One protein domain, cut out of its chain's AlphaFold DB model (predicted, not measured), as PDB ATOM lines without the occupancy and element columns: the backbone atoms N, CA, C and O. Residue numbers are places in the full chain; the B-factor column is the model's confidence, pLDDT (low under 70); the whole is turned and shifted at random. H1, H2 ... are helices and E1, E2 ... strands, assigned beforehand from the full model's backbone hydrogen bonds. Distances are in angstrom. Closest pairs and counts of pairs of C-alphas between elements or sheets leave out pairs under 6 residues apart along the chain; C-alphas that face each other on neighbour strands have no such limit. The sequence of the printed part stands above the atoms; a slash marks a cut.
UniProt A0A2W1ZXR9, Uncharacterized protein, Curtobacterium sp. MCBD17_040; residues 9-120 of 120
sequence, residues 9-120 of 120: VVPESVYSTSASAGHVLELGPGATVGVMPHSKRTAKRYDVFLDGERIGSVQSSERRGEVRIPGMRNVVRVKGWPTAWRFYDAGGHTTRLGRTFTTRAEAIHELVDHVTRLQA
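Overview. This is residues 9 to 120 of the 120 residues of an uncharacterized protein of Curtobacterium sp. MCBD17_040 (UniProt A0A2W1ZXR9). A twisted sheet curls round one helix, H1, and the hairpin of its two longest strands, E4 and E5, reaches past the helix as an arm whose tip, residues 69 to 74, sticks out. The printed part has 112 residues, with strands E1 to E5 and then H1 along the chain, of mixed class. The sheet is branched and antiparallel; E2 E3 E4 E5 form a meander, each strand the antiparallel neighbour of the one before. The whole is only just compact, close to loose, with a radius of gyration of the C-alphas of 15.9 A, and spans 50 by 28 by 25 A.

Arrangement. Start at E3, residues 42 to 50. On one side of it look for E1, residues 25 to 27, with N 26 and O 49 at 2.9 A, and E2, residues 31 to 35, with N 33 and O 43 at 2.9 A, both within hydrogen-bond range. On the other side is E4, residues 53 to 68, antiparallel at 139 degrees, with N 46 and O 58 at 2.8 A. E3 lies on one side of E4, and on the other side is E5, residues 75 to 89, antiparallel to E4 at 170 degrees, with N 59 and O 86 at 2.8 A. E2 and E3, E3 and E4, and E4 and E5 are hairpins. H1, residues 104 to 119, is on the sheet; its closest C-alphas to E5 are Arg 104 and Trp 85, 5.8 A. Every O i to N i+4 pair in H1 is within hydrogen-bond range.

Along the chain. Find C-alpha 25 at (14.516, 96.403, 53.072), where E1 begins. E3 measures 25.9 A, E4 43.5 A, and E5 34.1 A with a bend of 70 degrees at residue 82. H1 runs 23.0 A to C-alpha 119 at (14.118, 97.518, 69.675).

Size, cuts and confidence. The C-alphas farthest apart, Gly 52 and Gly 71, are 52.7 A apart. The printed part has no cut; the link from E5 to H1 is long. Confidence is under 70 in 31 residues, among them 11 to 21 and 74 to 82.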
ATOM      1  N   VAL A   9      15.839  97.861  46.321       78.75
ATOM      2  CA  VAL A   9      15.056  96.950  47.164       78.75
ATOM      3  C   VAL A   9      15.733  95.584  47.166       78.75
ATOM      4  O   VAL A   9      16.093  95.052  46.110       78.75
ATOM      5  N   VAL A  10      15.947  95.030  48.355       73.81
ATOM      6  CA  VAL A  10      16.503  93.686  48.505       73.81
ATOM      7  C   VAL A  10      15.356  92.691  48.346       73.81
ATOM      8  O   VAL A  10      14.404  92.762  49.119       73.81
ATOM      9  N   PRO A  11      15.405  91.779  47.358       67.88
ATOM     10  CA  PRO A  11      14.369  90.767  47.216       67.88
ATOM     11  C   PRO A  11      14.367  89.842  48.432       67.88
ATOM     12  O   PRO A  11      15.419  89.577  49.022       67.88
ATOM     13  N   GLU A  12      13.186  89.328  48.763       64.50
ATOM     14  CA  GLU A  12      13.029  88.346  49.826       64.50
ATOM     15  C   GLU A  12      13.941  87.139  49.554       64.50
ATOM     16  O   GLU A  12      13.990  86.580  48.456       64.50
ATOM     17  N   SER A  13      14.768  86.815  50.538       64.19
ATOM     18  CA  SER A  13      15.853  85.846  50.435       64.19
ATOM     19  C   SER A  13      15.505  84.599  51.238       64.19
ATOM     20  O   SER A  13      14.757  84.679  52.200       64.19
ATOM     21  N   VAL A  14      16.131  83.456  50.937       63.34
ATOM     22  CA  VAL A  14      16.123  82.276  51.830       63.34
ATOM     23  C   VAL A  14      16.678  82.561  53.236       63.34
ATOM     24  O   VAL A  14      16.538  81.734  54.130       63.34
ATOM     25  N   TYR A  15      17.326  83.714  53.424       60.50
ATOM     26  CA  TYR A  15      17.778  84.224  54.715       60.50
ATOM     27  C   TYR A  15      16.776  85.197  55.357       60.50
ATOM     28  O   TYR A  15      17.118  85.799  56.373       60.50
ATOM     29  N   SER A  16      15.580  85.387  54.777       59.38
ATOM     30  CA  SER A  16      14.541  86.220  55.379       59.38
ATOM     31  C   SER A  16      14.144  85.627  56.724       59.38
ATOM     32  O   SER A  16      13.834  84.445  56.874       59.38
ATOM     33  N   THR A  17      14.237  86.465  57.739       61.84
ATOM     34  CA  THR A  17      13.827  86.142  59.094       61.84
ATOM     35  C   THR A  17      12.445  86.725  59.326       61.84
ATOM     36  O   THR A  17      12.059  87.713  58.692       61.84
ATOM     37  N   SER A  18      11.695  86.154  60.270       62.41
ATOM     38  CA  SER A  18      10.402  86.705  60.693       62.41
ATOM     39  C   SER A  18      10.506  88.163  61.153       62.41
ATOM     40  O   SER A  18       9.543  88.903  61.022       62.41
ATOM     41  N   ALA A  19      11.681  88.596  61.624       61.72
ATOM     42  CA  ALA A  19      11.954  89.977  62.015       61.72
ATOM     43  C   ALA A  19      11.945  90.975  60.843       61.72
ATOM     44  O   ALA A  19      11.752  92.166  61.050       61.72
ATOM     45  N   SER A  20      12.137  90.502  59.608       62.94
ATOM     46  CA  SER A  20      12.011  91.317  58.390       62.94
ATOM     47  C   SER A  20      10.626  91.231  57.736       62.94
ATOM     48  O   SER A  20      10.363  91.939  56.765       62.94
ATOM     49  N   ALA A  21       9.736  90.372  58.245       68.12
ATOM     50  CA  ALA A  21       8.431  90.137  57.640       68.12
ATOM     51  C   ALA A  21       7.542  91.384  57.769       68.12
ATOM     52  O   ALA A  21       7.213  91.813  58.871       68.12
ATOM     53  N   GLY A  22       7.147  91.954  56.629       72.06
ATOM     54  CA  GLY A  22       6.319  93.164  56.564       72.06
ATOM     55  C   GLY A  22       7.093  94.483  56.474       72.06
ATOM     56  O   GLY A  22       6.460  95.517  56.288       72.06
ATOM     57  N   HIS A  23       8.428  94.451  56.534       79.44
ATOM     58  CA  HIS A  23       9.282  95.632  56.395       79.44
ATOM     59  C   HIS A  23       9.893  95.737  54.989       79.44
ATOM     60  O   HIS A  23      10.215  94.730  54.350       79.44
ATOM     61  N   VAL A  24      10.102  96.961  54.503       84.69
ATOM     62  CA  VAL A  24      10.789  97.226  53.232       84.69
ATOM     63  C   VAL A  24      12.286  97.370  53.486       84.69
ATOM     64  O   VAL A  24      12.745  98.329  54.106       84.69
ATOM     65  N   LEU A  25      13.060  96.415  52.971       87.12
ATOM     66  CA  LEU A  25      14.516  96.403  53.072       87.12
ATOM     67  C   LEU A  25      15.155  97.042  51.832       87.12
ATOM     68  O   LEU A  25      15.033  96.530  50.714       87.12
ATOM     69  N   GLU A  26      15.906  98.123  52.031       90.00
ATOM     70  CA  GLU A  26      16.620  98.821  50.961       90.00
ATOM     71  C   GLU A  26      18.133  98.850  51.202       90.00
ATOM     72  O   GLU A  26      18.623  98.916  52.332       90.00
ATOM     73  N   LEU A  27      18.899  98.858  50.112       91.31
ATOM     74  CA  LEU A  27      20.342  99.082  50.131       91.31
ATOM     75  C   LEU A  27      20.696 100.405  49.471       91.31
ATOM     76  O   LEU A  27      20.275 100.679  48.345       91.31
ATOM     77  N   GLY A  28      21.553 101.167  50.141       90.31
ATOM     78  CA  GLY A  28      22.252 102.303  49.560       90.31
ATOM     79  C   GLY A  28      23.273 101.882  48.493       90.31
ATOM     80  O   GLY A  28      23.557 100.690  48.306       90.31
ATOM     81  N   PRO A  29      23.857 102.857  47.780       90.00
ATOM     82  CA  PRO A  29      24.840 102.584  46.742       90.00
ATOM     83  C   PRO A  29      26.091 101.888  47.304       90.00
ATOM     84  O   PRO A  29      26.546 102.145  48.415       90.00
ATOM     85  N   GLY A  30      26.679 100.995  46.501       89.50
ATOM     86  CA  GLY A  30      27.876 100.237  46.874       89.50
ATOM     87  C   GLY A  30      29.158 101.070  46.828       89.50
ATOM     88  O   GLY A  30      29.900 101.015  45.836       89.50
ATOM     89  N   ALA A  31      29.448 101.786  47.912       91.19
ATOM     90  CA  ALA A  31      30.644 102.599  48.077       91.19
ATOM     91  C   ALA A  31      31.917 101.742  48.074       91.19
ATOM     92  O   ALA A  31      31.985 100.683  48.702       91.19
ATOM     93  N   THR A  32      32.950 102.193  47.364       92.69
ATOM     94  CA  THR A  32      34.288 101.598  47.453       92.69
ATOM     95  C   THR A  32      34.977 102.114  48.709       92.69
ATOM     96  O   THR A  32      35.175 103.315  48.842       92.69
ATOM     97  N   VAL A  33      35.371 101.210  49.607       89.19
ATOM     98  CA  VAL A  33      36.029 101.558  50.883       89.19
ATOM     99  C   VAL A  33      37.495 101.135  50.944       89.19
ATOM    100  O   VAL A  33      38.159 101.331  51.955       89.19
ATOM    101  N   GLY A  34      38.011 100.541  49.869       87.38
ATOM    102  CA  GLY A  34      39.418 100.180  49.754       87.38
ATOM    103  C   GLY A  34      39.651  99.007  48.813       87.38
ATOM    104  O   GLY A  34      38.771  98.603  48.051       87.38
ATOM    105  N   VAL A  35      40.852  98.442  48.899       86.00
ATOM    106  CA  VAL A  35      41.267  97.243  48.166       86.00
ATOM    107  C   VAL A  35      41.689  96.183  49.179       86.00
ATOM    108  O   VAL A  35      42.429  96.465  50.118       86.00
ATOM    109  N   MET A  36      41.194  94.961  49.006       82.62
ATOM    110  CA  MET A  36      41.561  93.812  49.826       82.62
ATOM    111  C   MET A  36      43.030  93.447  49.562       82.62
ATOM    112  O   MET A  36      43.399  93.248  48.401       82.62
ATOM    113  N   PRO A  37      43.878  93.354  50.599       76.44
ATOM    114  CA  PRO A  37      45.326  93.312  50.426       76.44
ATOM    115  C   PRO A  37      45.840  92.047  49.729       76.44
ATOM    116  O   PRO A  37      46.822  92.133  48.995       76.44
ATOM    117  N   HIS A  38      45.211  90.879  49.917       77.25
ATOM    118  CA  HIS A  38      45.708  89.631  49.322       77.25
ATOM    119  C   HIS A  38      45.001  89.258  48.014       77.25
ATOM    120  O   HIS A  38      45.654  88.857  47.055       77.25
ATOM    121  N   SER A  39      43.686  89.434  47.937       76.25
ATOM    122  CA  SER A  39      42.881  89.135  46.746       76.25
ATOM    123  C   SER A  39      42.884  90.255  45.705       76.25
ATOM    124  O   SER A  39      42.423  90.033  44.588       76.25
ATOM    125  N   LYS A  40      43.364  91.459  46.054       80.56
ATOM    126  CA  LYS A  40      43.342  92.673  45.213       80.56
ATOM    127  C   LYS A  40      41.941  93.089  44.742       80.56
ATOM    128  O   LYS A  40      41.800  93.916  43.846       80.56
ATOM    129  N   ARG A  41      40.886  92.534  45.347       83.00
ATOM    130  CA  ARG A  41      39.492  92.871  45.035       83.00
ATOM    131  C   ARG A  41      39.087  94.162  45.733       83.00
ATOM    132  O   ARG A  41      39.532  94.445  46.840       83.00
ATOM    133  N   THR A  42      38.194  94.926  45.119       86.94
ATOM    134  CA  THR A  42      37.630  96.130  45.738       86.94
ATOM    135  C   THR A  42      36.776  95.766  46.955       86.94
ATOM    136  O   THR A  42      35.835  94.975  46.852       86.94
ATOM    137  N   ALA A  43      37.075  96.370  48.103       88.25
ATOM    138  CA  ALA A  43      36.215  96.328  49.275       88.25
ATOM    139  C   ALA A  43      35.036  97.288  49.078       88.25
ATOM    140  O   ALA A  43      35.201  98.431  48.641       88.25
ATOM    141  N   LYS A  44      33.837  96.810  49.392       91.75
ATOM    142  CA  LYS A  44      32.572  97.506  49.181       91.75
ATOM    143  C   LYS A  44      31.829  97.659  50.495       91.75
ATOM    144  O   LYS A  44      31.827  96.733  51.299       91.75
ATOM    145  N   ARG A  45      31.170  98.797  50.680       92.94
ATOM    146  CA  ARG A  45      30.245  99.066  51.779       92.94
ATOM    147  C   ARG A  45      28.890  99.465  51.208       92.94
ATOM    148  O   ARG A  45      28.840 100.193  50.224       92.94
ATOM    149  N   TYR A  46      27.826  98.969  51.821       93.50
ATOM    150  CA  TYR A  46      26.446  99.312  51.502       93.50
ATOM    151  C   TYR A  46      25.772  99.744  52.794       93.50
ATOM    152  O   TYR A  46      25.838  99.013  53.782       93.50
ATOM    153  N   ASP A  47      25.143 100.910  52.793       94.00
ATOM    154  CA  ASP A  47      24.227 101.271  53.870       94.00
ATOM    155  C   ASP A  47      22.929 100.475  53.723       94.00
ATOM    156  O   ASP A  47      22.491 100.187  52.609       94.00
ATOM    157  N   VAL A  48      22.355 100.076  54.852       92.25
ATOM    158  CA  VAL A  48      21.143  99.258  54.917       92.25
ATOM    159  C   VAL A  48      20.042 100.091  55.549       92.25
ATOM    160  O   VAL A  48      20.263 100.717  56.591       92.25
ATOM    161  N   PHE A  49      18.873 100.078  54.918       91.62
ATOM    162  CA  PHE A  49      17.693 100.800  55.361       91.62
ATOM    163  C   PHE A  49      16.535  99.832  55.593       91.62
ATOM    164  O   PHE A  49      16.324  98.921  54.794       91.62
ATOM    165  N   LEU A  50      15.792 100.054  56.670       89.94
ATOM    166  CA  LEU A  50      14.558  99.353  56.999       89.94
ATOM    167  C   LEU A  50      13.452 100.405  57.067       89.94
ATOM    168  O   LEU A  50      13.601 101.390  57.784       89.94
ATOM    169  N   ASP A  51      12.410 100.258  56.251       89.50
ATOM    170  CA  ASP A  51      11.309 101.229  56.117       89.50
ATOM    171  C   ASP A  51      11.775 102.676  55.876       89.50
ATOM    172  O   ASP A  51      11.192 103.651  56.346       89.50
ATOM    173  N   GLY A  52      12.870 102.823  55.126       87.69
ATOM    174  CA  GLY A  52      13.466 104.114  54.794       87.69
ATOM    175  C   GLY A  52      14.422 104.683  55.850       87.69
ATOM    176  O   GLY A  52      15.162 105.619  55.523       87.69
ATOM    177  N   GLU A  53      14.491 104.105  57.054       90.94
ATOM    178  CA  GLU A  53      15.432 104.485  58.111       90.94
ATOM    179  C   GLU A  53      16.750 103.711  57.996       90.94
ATOM    180  O   GLU A  53      16.769 102.499  57.789       90.94
ATOM    181  N   ARG A  54      17.887 104.399  58.143       92.00
ATOM    182  CA  ARG A  54      19.208 103.763  58.077       92.00
ATOM    183  C   ARG A  54      19.511 103.005  59.372       92.00
ATOM    184  O   ARG A  54      19.909 103.613  60.360       92.00
ATOM    185  N   ILE A  55      19.470 101.677  59.315       91.31
ATOM    186  CA  ILE A  55      19.735 100.804  60.471       91.31
ATOM    187  C   ILE A  55      21.214 100.421  60.635       91.31
ATOM    188  O   ILE A  55      21.631  99.953  61.693       91.31
ATOM    189  N   GLY A  56      22.036 100.611  59.598       92.88
ATOM    190  CA  GLY A  56      23.457 100.278  59.653       92.88
ATOM    191  C   GLY A  56      24.113 100.173  58.283       92.88
ATOM    192  O   GLY A  56      23.702 100.814  57.317       92.88
ATOM    193  N   SER A  57      25.176  99.378  58.195       93.19
ATOM    194  CA  SER A  57      25.879  99.107  56.945       93.19
ATOM    195  C   SER A  57      26.515  97.726  56.920       93.19
ATOM    196  O   SER A  57      26.961  97.221  57.947       93.19
ATOM    197  N   VAL A  58      26.627  97.143  55.728       92.00
ATOM    198  CA  VAL A  58      27.379  95.912  55.476       92.00
ATOM    199  C   VAL A  58      28.622  96.206  54.656       92.00
ATOM    200  O   VAL A  58      28.588  96.964  53.689       92.00
ATOM    201  N   GLN A  59      29.737  95.590  55.025       91.50
ATOM    202  CA  GLN A  59      31.025  95.784  54.379       91.50
ATOM    203  C   GLN A  59      31.645  94.447  53.994       91.50
ATOM    204  O   GLN A  59      31.687  93.504  54.788       91.50
ATOM    205  N   SER A  60      32.182  94.389  52.781       89.38
ATOM    206  CA  SER A  60      32.995  93.275  52.334       89.38
ATOM    207  C   SER A  60      34.420  93.382  52.873       89.38
ATOM    208  O   SER A  60      35.035  94.447  52.944       89.38
ATOM    209  N   SER A  61      34.953  92.238  53.264       81.75
ATOM    210  CA  SER A  61      36.261  92.073  53.874       81.75
ATOM    211  C   SER A  61      36.922  90.807  53.349       81.75
ATOM    212  O   SER A  61      36.285  89.908  52.791       81.75
ATOM    213  N   GLU A  62      38.234  90.744  53.517       77.44
ATOM    214  CA  GLU A  62      38.992  89.559  53.167       77.44
ATOM    215  C   GLU A  62      38.883  88.513  54.276       77.44
ATOM    216  O   GLU A  62      39.176  88.792  55.444       77.44
ATOM    217  N   ARG A  63      38.479  87.292  53.916       70.25
ATOM    218  CA  ARG A  63      38.470  86.175  54.856       70.25
ATOM    219  C   ARG A  63      39.891  85.636  55.012       70.25
ATOM    220  O   ARG A  63      40.588  85.386  54.029       70.25
ATOM    221  N   ARG A  64      40.309  85.416  56.260       64.50
ATOM    222  CA  ARG A  64      41.462  84.564  56.577       64.50
ATOM    223  C   ARG A  64      40.918  83.169  56.856       64.50
ATOM    224  O   ARG A  64      40.104  83.012  57.761       64.50
ATOM    225  N   GLY A  65      41.291  82.201  56.024       62.31
ATOM    226  CA  GLY A  65      40.869  80.812  56.157       62.31
ATOM    227  C   GLY A  65      42.034  79.911  56.541       62.31
ATOM    228  O   GLY A  65      43.195  80.220  56.276       62.31
ATOM    229  N   GLU A  66      41.708  78.779  57.141       64.44
ATOM    230  CA  GLU A  66      42.631  77.684  57.398       64.44
ATOM    231  C   GLU A  66      42.073  76.445  56.699       64.44
ATOM    232  O   GLU A  66      40.923  76.067  56.915       64.44
ATOM    233  N   VAL A  67      42.860  75.853  55.802       63.09
ATOM    234  CA  VAL A  67      42.500  74.638  55.071       63.09
ATOM    235  C   VAL A  67      43.379  73.510  55.580       63.09
ATOM    236  O   VAL A  67      44.609  73.587  55.542       63.09
ATOM    237  N   ARG A  68      42.738  72.443  56.054       63.72
ATOM    238  CA  ARG A  68      43.416  71.192  56.373       63.72
ATOM    239  C   ARG A  68      43.420  70.325  55.122       63.72
ATOM    240  O   ARG A  68      42.364  69.906  54.661       63.72
ATOM    241  N   ILE A  69      44.601  70.095  54.560       70.38
ATOM    242  CA  ILE A  69      44.754  69.259  53.369       70.38
ATOM    243  C   ILE A  69      44.727  67.788  53.818       70.38
ATOM    244  O   ILE A  69      45.531  67.420  54.683       70.38
ATOM    245  N   PRO A  70      43.823  66.940  53.285       68.25
ATOM    246  CA  PRO A  70      43.797  65.516  53.610       68.25
ATOM    247  C   PRO A  70      45.166  64.874  53.342       68.25
ATOM    248  O   PRO A  70      45.740  65.059  52.273       68.25
ATOM    249  N   GLY A  71      45.713  64.156  54.325       75.94
ATOM    250  CA  GLY A  71      47.043  63.536  54.233       75.94
ATOM    251  C   GLY A  71      48.217  64.407  54.704       75.94
ATOM    252  O   GLY A  71      49.307  63.880  54.909       75.94
ATOM    253  N   MET A  72      48.016  65.704  54.969       72.81
ATOM    254  CA  MET A  72      49.020  66.553  55.621       72.81
ATOM    255  C   MET A  72      48.716  66.748  57.112       72.81
ATOM    256  O   MET A  72      47.574  66.974  57.517       72.81
ATOM    257  N   ARG A  73      49.763  66.716  57.952       72.50
ATOM    258  CA  ARG A  73      49.658  67.072  59.382       72.50
ATOM    259  C   ARG A  73      49.458  68.573  59.616       72.50
ATOM    260  O   ARG A  73      48.951  68.946  60.669       72.50
ATOM    261  N   ASN A  74      49.832  69.415  58.653       66.44
ATOM    262  CA  ASN A  74      49.847  70.868  58.808       66.44
ATOM    263  C   ASN A  74      48.568  71.524  58.266       66.44
ATOM    264  O   ASN A  74      48.018  71.110  57.246       66.44
ATOM    265  N   VAL A  75      48.129  72.584  58.944       67.75
ATOM    266  CA  VAL A  75      47.050  73.468  58.492       67.75
ATOM    267  C   VAL A  75      47.651  74.557  57.607       67.75
ATOM    268  O   VAL A  75      48.576  75.258  58.019       67.75
ATOM    269  N   VAL A  76      47.128  74.721  56.392       68.06
ATOM    270  CA  VAL A  76      47.554  75.788  55.482       68.06
ATOM    271  C   VAL A  76      46.658  77.001  55.693       68.06
ATOM    272  O   VAL A  76      45.449  76.944  55.473       68.06
ATOM    273  N   ARG A  77      47.248  78.128  56.095       62.66
ATOM    274  CA  ARG A  77      46.544  79.416  56.120       62.66
ATOM    275  C   ARG A  77      46.366  79.917  54.696       62.66
ATOM    276  O   ARG A  77      47.336  80.323  54.058       62.66
ATOM    277  N   VAL A  78      45.130  79.926  54.215       62.09
ATOM    278  CA  VAL A  78      44.795  80.451  52.894       62.09
ATOM    279  C   VAL A  78      44.350  81.902  53.035       62.09
ATOM    280  O   VAL A  78      43.398  82.232  53.748       62.09
ATOM    281  N   LYS A  79      45.076  82.791  52.354       54.75
ATOM    282  CA  LYS A  79      44.733  84.208  52.209       54.75
ATOM    283  C   LYS A  79      44.073  84.399  50.842       54.75
ATOM    284  O   LYS A  79      44.554  83.839  49.864       54.75
ATOM    285  N   GLY A  80      42.977  85.157  50.778       51.91
ATOM    286  CA  GLY A  80      42.226  85.384  49.531       51.91
ATOM    287  C   GLY A  80      41.062  84.412  49.275       51.91
ATOM    288  O   GLY A  80      40.555  84.347  48.159       51.91
ATOM    289  N   TRP A  81      40.629  83.669  50.300       59.66
ATOM    290  CA  TRP A  81      39.393  82.867  50.292       59.66
ATOM    291  C   TRP A  81      38.132  83.758  50.196       59.66
ATOM    292  O   TRP A  81      38.248  84.964  50.433       59.66
ATOM    293  N   PRO A  82      36.946  83.224  49.811       64.12
ATOM    294  CA  PRO A  82      35.830  84.033  49.318       64.12
ATOM    295  C   PRO A  82      35.449  85.170  50.266       64.12
ATOM    296  O   PRO A  82      35.509  85.034  51.489       64.12
ATOM    297  N   THR A  83      35.088  86.300  49.655       71.62
ATOM    298  CA  THR A  83      34.751  87.565  50.309       71.62
ATOM    299  C   THR A  83      33.847  87.346  51.517       71.62
ATOM    300  O   THR A  83      32.733  86.852  51.385       71.62
ATOM    301  N   ALA A  84      34.336  87.748  52.684       85.06
ATOM    302  CA  ALA A  84      33.581  87.749  53.921       85.06
ATOM    303  C   ALA A  84      32.797  89.054  54.041       85.06
ATOM    304  O   ALA A  84      33.313  90.121  53.713       85.06
ATOM    305  N   TRP A  85      31.589  88.997  54.578       87.62
ATOM    306  CA  TRP A  85      30.789  90.177  54.877       87.62
ATOM    307  C   TRP A  85      30.702  90.386  56.381       87.62
ATOM    308  O   TRP A  85      30.714  89.435  57.160       87.62
ATOM    309  N   ARG A  86      30.662  91.647  56.793       88.38
ATOM    310  CA  ARG A  86      30.426  92.077  58.172       88.38
ATOM    311  C   ARG A  86      29.362  93.150  58.154       88.38
ATOM    312  O   ARG A  86      29.255  93.863  57.158       88.38
ATOM    313  N   PHE A  87      28.632  93.292  59.248       89.25
ATOM    314  CA  PHE A  87      27.753  94.430  59.437       89.25
ATOM    315  C   PHE A  87      28.214  95.299  60.606       89.25
ATOM    316  O   PHE A  87      28.928  94.842  61.504       89.25
ATOM    317  N   TYR A  88      27.778  96.549  60.552       89.00
ATOM    318  CA  TYR A  88      27.898  97.558  61.591       89.00
ATOM    319  C   TYR A  88      26.517  98.182  61.753       89.00
ATOM    320  O   TYR A  88      25.959  98.653  60.758       89.00
ATOM    321  N   ASP A  89      25.957  98.160  62.957       87.19
ATOM    322  CA  ASP A  89      24.688  98.836  63.230       87.19
ATOM    323  C   ASP A  89      24.853 100.368  63.227       87.19
ATOM    324  O   ASP A  89      25.962 100.903  63.099       87.19
ATOM    325  N   ALA A  90      23.741 101.099  63.309       84.75
ATOM    326  CA  ALA A  90      23.745 102.561  63.344       84.75
ATOM    327  C   ALA A  90      24.513 103.135  64.552       84.75
ATOM    328  O   ALA A  90      25.076 104.224  64.441       84.75
ATOM    329  N   GLY A  91      24.598 102.390  65.659       77.69
ATOM    330  CA  GLY A  91      25.393 102.733  66.842       77.69
ATOM    331  C   GLY A  91      26.896 102.484  66.680       77.69
ATOM    332  O   GLY A  91      27.670 102.787  67.584       77.69
ATOM    333  N   GLY A  92      27.332 101.946  65.536       71.00
ATOM    334  CA  GLY A  92      28.726 101.588  65.280       71.00
ATOM    335  C   GLY A  92      29.147 100.270  65.928       71.00
ATOM    336  O   GLY A  92      30.320  99.895  65.839       71.00
ATOM    337  N   HIS A  93      28.218  99.534  66.542       73.94
ATOM    338  CA  HIS A  93      28.512  98.218  67.075       73.94
ATOM    339  C   HIS A  93      28.567  97.193  65.944       73.94
ATOM    340  O   HIS A  93      27.795  97.192  64.984       73.94
ATOM    341  N   THR A  94      29.506  96.270  66.085       71.06
ATOM    342  CA  THR A  94      29.602  95.065  65.271       71.06
ATOM    343  C   THR A  94      29.306  93.886  66.188       71.06
ATOM    344  O   THR A  94      29.959  93.723  67.222       71.06
ATOM    345  N   THR A  95      28.303  93.061  65.870       60.03
ATOM    346  CA  THR A  95      28.046  91.884  66.708       60.03
ATOM    347  C   THR A  95      29.166  90.872  66.557       60.03
ATOM    348  O   THR A  95      29.497  90.472  65.441       60.03
ATOM    349  N   ARG A  96      29.664  90.412  67.709       53.22
ATOM    350  CA  ARG A  96      30.703  89.389  67.885       53.22
ATOM    351  C   ARG A  96      31.955  89.668  67.061       53.22
ATOM    352  O   ARG A  96      32.043  89.297  65.893       53.22
ATOM    353  N   LEU A  97      32.962  90.219  67.740       48.75
ATOM    354  CA  LEU A  97      34.374  90.201  67.343       48.75
ATOM    355  C   LEU A  97      34.710  88.935  66.529       48.75
ATOM    356  O   LEU A  97      34.921  87.860  67.083       48.75
ATOM    357  N   GLY A  98      34.723  89.067  65.201       55.88
ATOM    358  CA  GLY A  98      35.165  88.019  64.282       55.88
ATOM    359  C   GLY A  98      34.096  87.218  63.529       55.88
ATOM    360  O   GLY A  98      34.497  86.439  62.662       55.88
ATOM    361  N   ARG A  99      32.779  87.393  63.751       71.12
ATOM    362  CA  ARG A  99      31.788  86.710  62.893       71.12
ATOM    363  C   ARG A  99      31.782  87.359  61.508       71.12
ATOM    364  O   ARG A  99      31.601  88.563  61.353       71.12
ATOM    365  N   THR A 100      32.033  86.543  60.493       78.69
ATOM    366  CA  THR A 100      31.968  86.936  59.085       78.69
ATOM    367  C   THR A 100      30.947  86.077  58.371       78.69
ATOM    368  O   THR A 100      30.954  84.859  58.554       78.69
ATOM    369  N   PHE A 101      30.138  86.695  57.524       83.50
ATOM    370  CA  PHE A 101      29.138  86.030  56.697       83.50
ATOM    371  C   PHE A 101      29.727  85.683  55.333       83.50
ATOM    372  O   PHE A 101      30.638  86.362  54.846       83.50
ATOM    373  N   THR A 102      29.239  84.612  54.720       80.56
ATOM    374  CA  THR A 102      29.708  84.163  53.406       80.56
ATOM    375  C   THR A 102      29.100  84.970  52.271       80.56
ATOM    376  O   THR A 102      29.737  85.143  51.232       80.56
ATOM    377  N   THR A 103      27.905  85.522  52.474       84.38
ATOM    378  CA  THR A 103      27.219  86.342  51.476       84.38
ATOM    379  C   THR A 103      26.805  87.701  52.032       84.38
ATOM    380  O   THR A 103      26.685  87.904  53.239       84.38
ATOM    381  N   ARG A 104      26.584  88.663  51.125       88.12
ATOM    382  CA  ARG A 104      26.062  89.988  51.484       88.12
ATOM    383  C   ARG A 104      24.670  89.877  52.103       88.12
ATOM    384  O   ARG A 104      24.399  90.566  53.074       88.12
ATOM    385  N   ALA A 105      23.815  89.029  51.528       85.50
ATOM    386  CA  ALA A 105      22.443  88.838  51.984       85.50
ATOM    387  C   ALA A 105      22.404  88.348  53.438       85.50
ATOM    388  O   ALA A 105      21.748  88.979  54.256       85.50
ATOM    389  N   GLU A 106      23.194  87.325  53.786       85.44
ATOM    390  CA  GLU A 106      23.332  86.857  55.177       85.44
ATOM    391  C   GLU A 106      23.698  87.992  56.143       85.44
ATOM    392  O   GLU A 106      23.080  88.133  57.193       85.44
ATOM    393  N   ALA A 107      24.682  88.828  55.787       88.75
ATOM    394  CA  ALA A 107      25.100  89.942  56.640       88.75
ATOM    395  C   ALA A 107      24.014  91.015  56.806       88.75
ATOM    396  O   ALA A 107      23.940  91.643  57.858       88.75
ATOM    397  N   ILE A 108      23.203  91.246  55.769       88.94
ATOM    398  CA  ILE A 108      22.089  92.197  55.821       88.94
ATOM    399  C   ILE A 108      20.991  91.662  56.740       88.94
ATOM    400  O   ILE A 108      20.540  92.389  57.617       88.94
ATOM    401  N   HIS A 109      20.589  90.402  56.574       86.06
ATOM    402  CA  HIS A 109      19.534  89.815  57.399       86.06
ATOM    403  C   HIS A 109      19.944  89.710  58.867       86.06
ATOM    404  O   HIS A 109      19.148  90.047  59.734       86.06
ATOM    405  N   GLU A 110      21.199  89.356  59.165       87.62
ATOM    406  CA  GLU A 110      21.672  89.360  60.555       87.62
ATOM    407  C   GLU A 110      21.710  90.783  61.150       87.62
ATOM    408  O   GLU A 110      21.427  90.951  62.332       87.62
ATOM    409  N   LEU A 111      22.007  91.821  60.353       88.44
ATOM    410  CA  LEU A 111      21.896  93.212  60.813       88.44
ATOM    411  C   LEU A 111      20.445  93.577  61.156       88.44
ATOM    412  O   LEU A 111      20.209  94.178  62.201       88.44
ATOM    413  N   VAL A 112      19.489  93.225  60.290       88.25
ATOM    414  CA  VAL A 112      18.058  93.477  60.527       88.25
ATOM    415  C   VAL A 112      17.601  92.766  61.802       88.25
ATOM    416  O   VAL A 112      17.015  93.395  62.678       88.25
ATOM    417  N   ASP A 113      17.950  91.491  61.956       86.38
ATOM    418  CA  ASP A 113      17.692  90.708  63.167       86.38
ATOM    419  C   ASP A 113      18.283  91.338  64.424       86.38
ATOM    420  O   ASP A 113      17.653  91.351  65.478       86.38
ATOM    421  N   HIS A 114      19.518  91.825  64.339       85.50
ATOM    422  CA  HIS A 114      20.198  92.442  65.471       85.50
ATOM    423  C   HIS A 114      19.495  93.728  65.906       85.50
ATOM    424  O   HIS A 114      19.215  93.896  67.089       85.50
ATOM    425  N   VAL A 115      19.167  94.611  64.963       85.19
ATOM    426  CA  VAL A 115      18.526  95.900  65.269       85.19
ATOM    427  C   VAL A 115      17.101  95.705  65.782       85.19
ATOM    428  O   VAL A 115      16.745  96.288  66.801       85.19
ATOM    429  N   THR A 116      16.315  94.832  65.153       83.06
ATOM    430  CA  THR A 116      14.940  94.533  65.593       83.06
ATOM    431  C   THR A 116      14.897  93.900  66.987       83.06
ATOM    432  O   THR A 116      14.041  94.261  67.788       83.06
ATOM    433  N   ARG A 117      15.853  93.026  67.337       79.88
ATOM    434  CA  ARG A 117      15.974  92.480  68.705       79.88
ATOM    435  C   ARG A 117      16.360  93.521  69.750       79.88
ATOM    436  O   ARG A 117      16.026  93.333  70.910       79.88
ATOM    437  N   LEU A 118      17.097  94.565  69.374       76.56
ATOM    438  CA  LEU A 118      17.442  95.662  70.287       76.56
ATOM    439  C   LEU A 118      16.276  96.636  70.514       76.56
ATOM    440  O   LEU A 118      16.312  97.399  71.475       76.56
ATOM    441  N   GLN A 119      15.290  96.642  69.617       70.44
ATOM    442  CA  GLN A 119      14.118  97.518  69.675       70.44
ATOM    443  C   GLN A 119      12.893  96.864  70.342       70.44
ATOM    444  O   GLN A 119      11.922  97.572  70.610       70.44
ATOM    445  N   ALA A 120      12.933  95.551  70.590       62.81
ATOM    446  CA  ALA A 120      11.900  94.777  71.287       62.81
ATOM    447  C   ALA A 120      12.110  94.782  72.809       62.81
ATOM    448  O   ALA A 120      11.091  94.848  73.533       62.81
TER     449      ALA A 120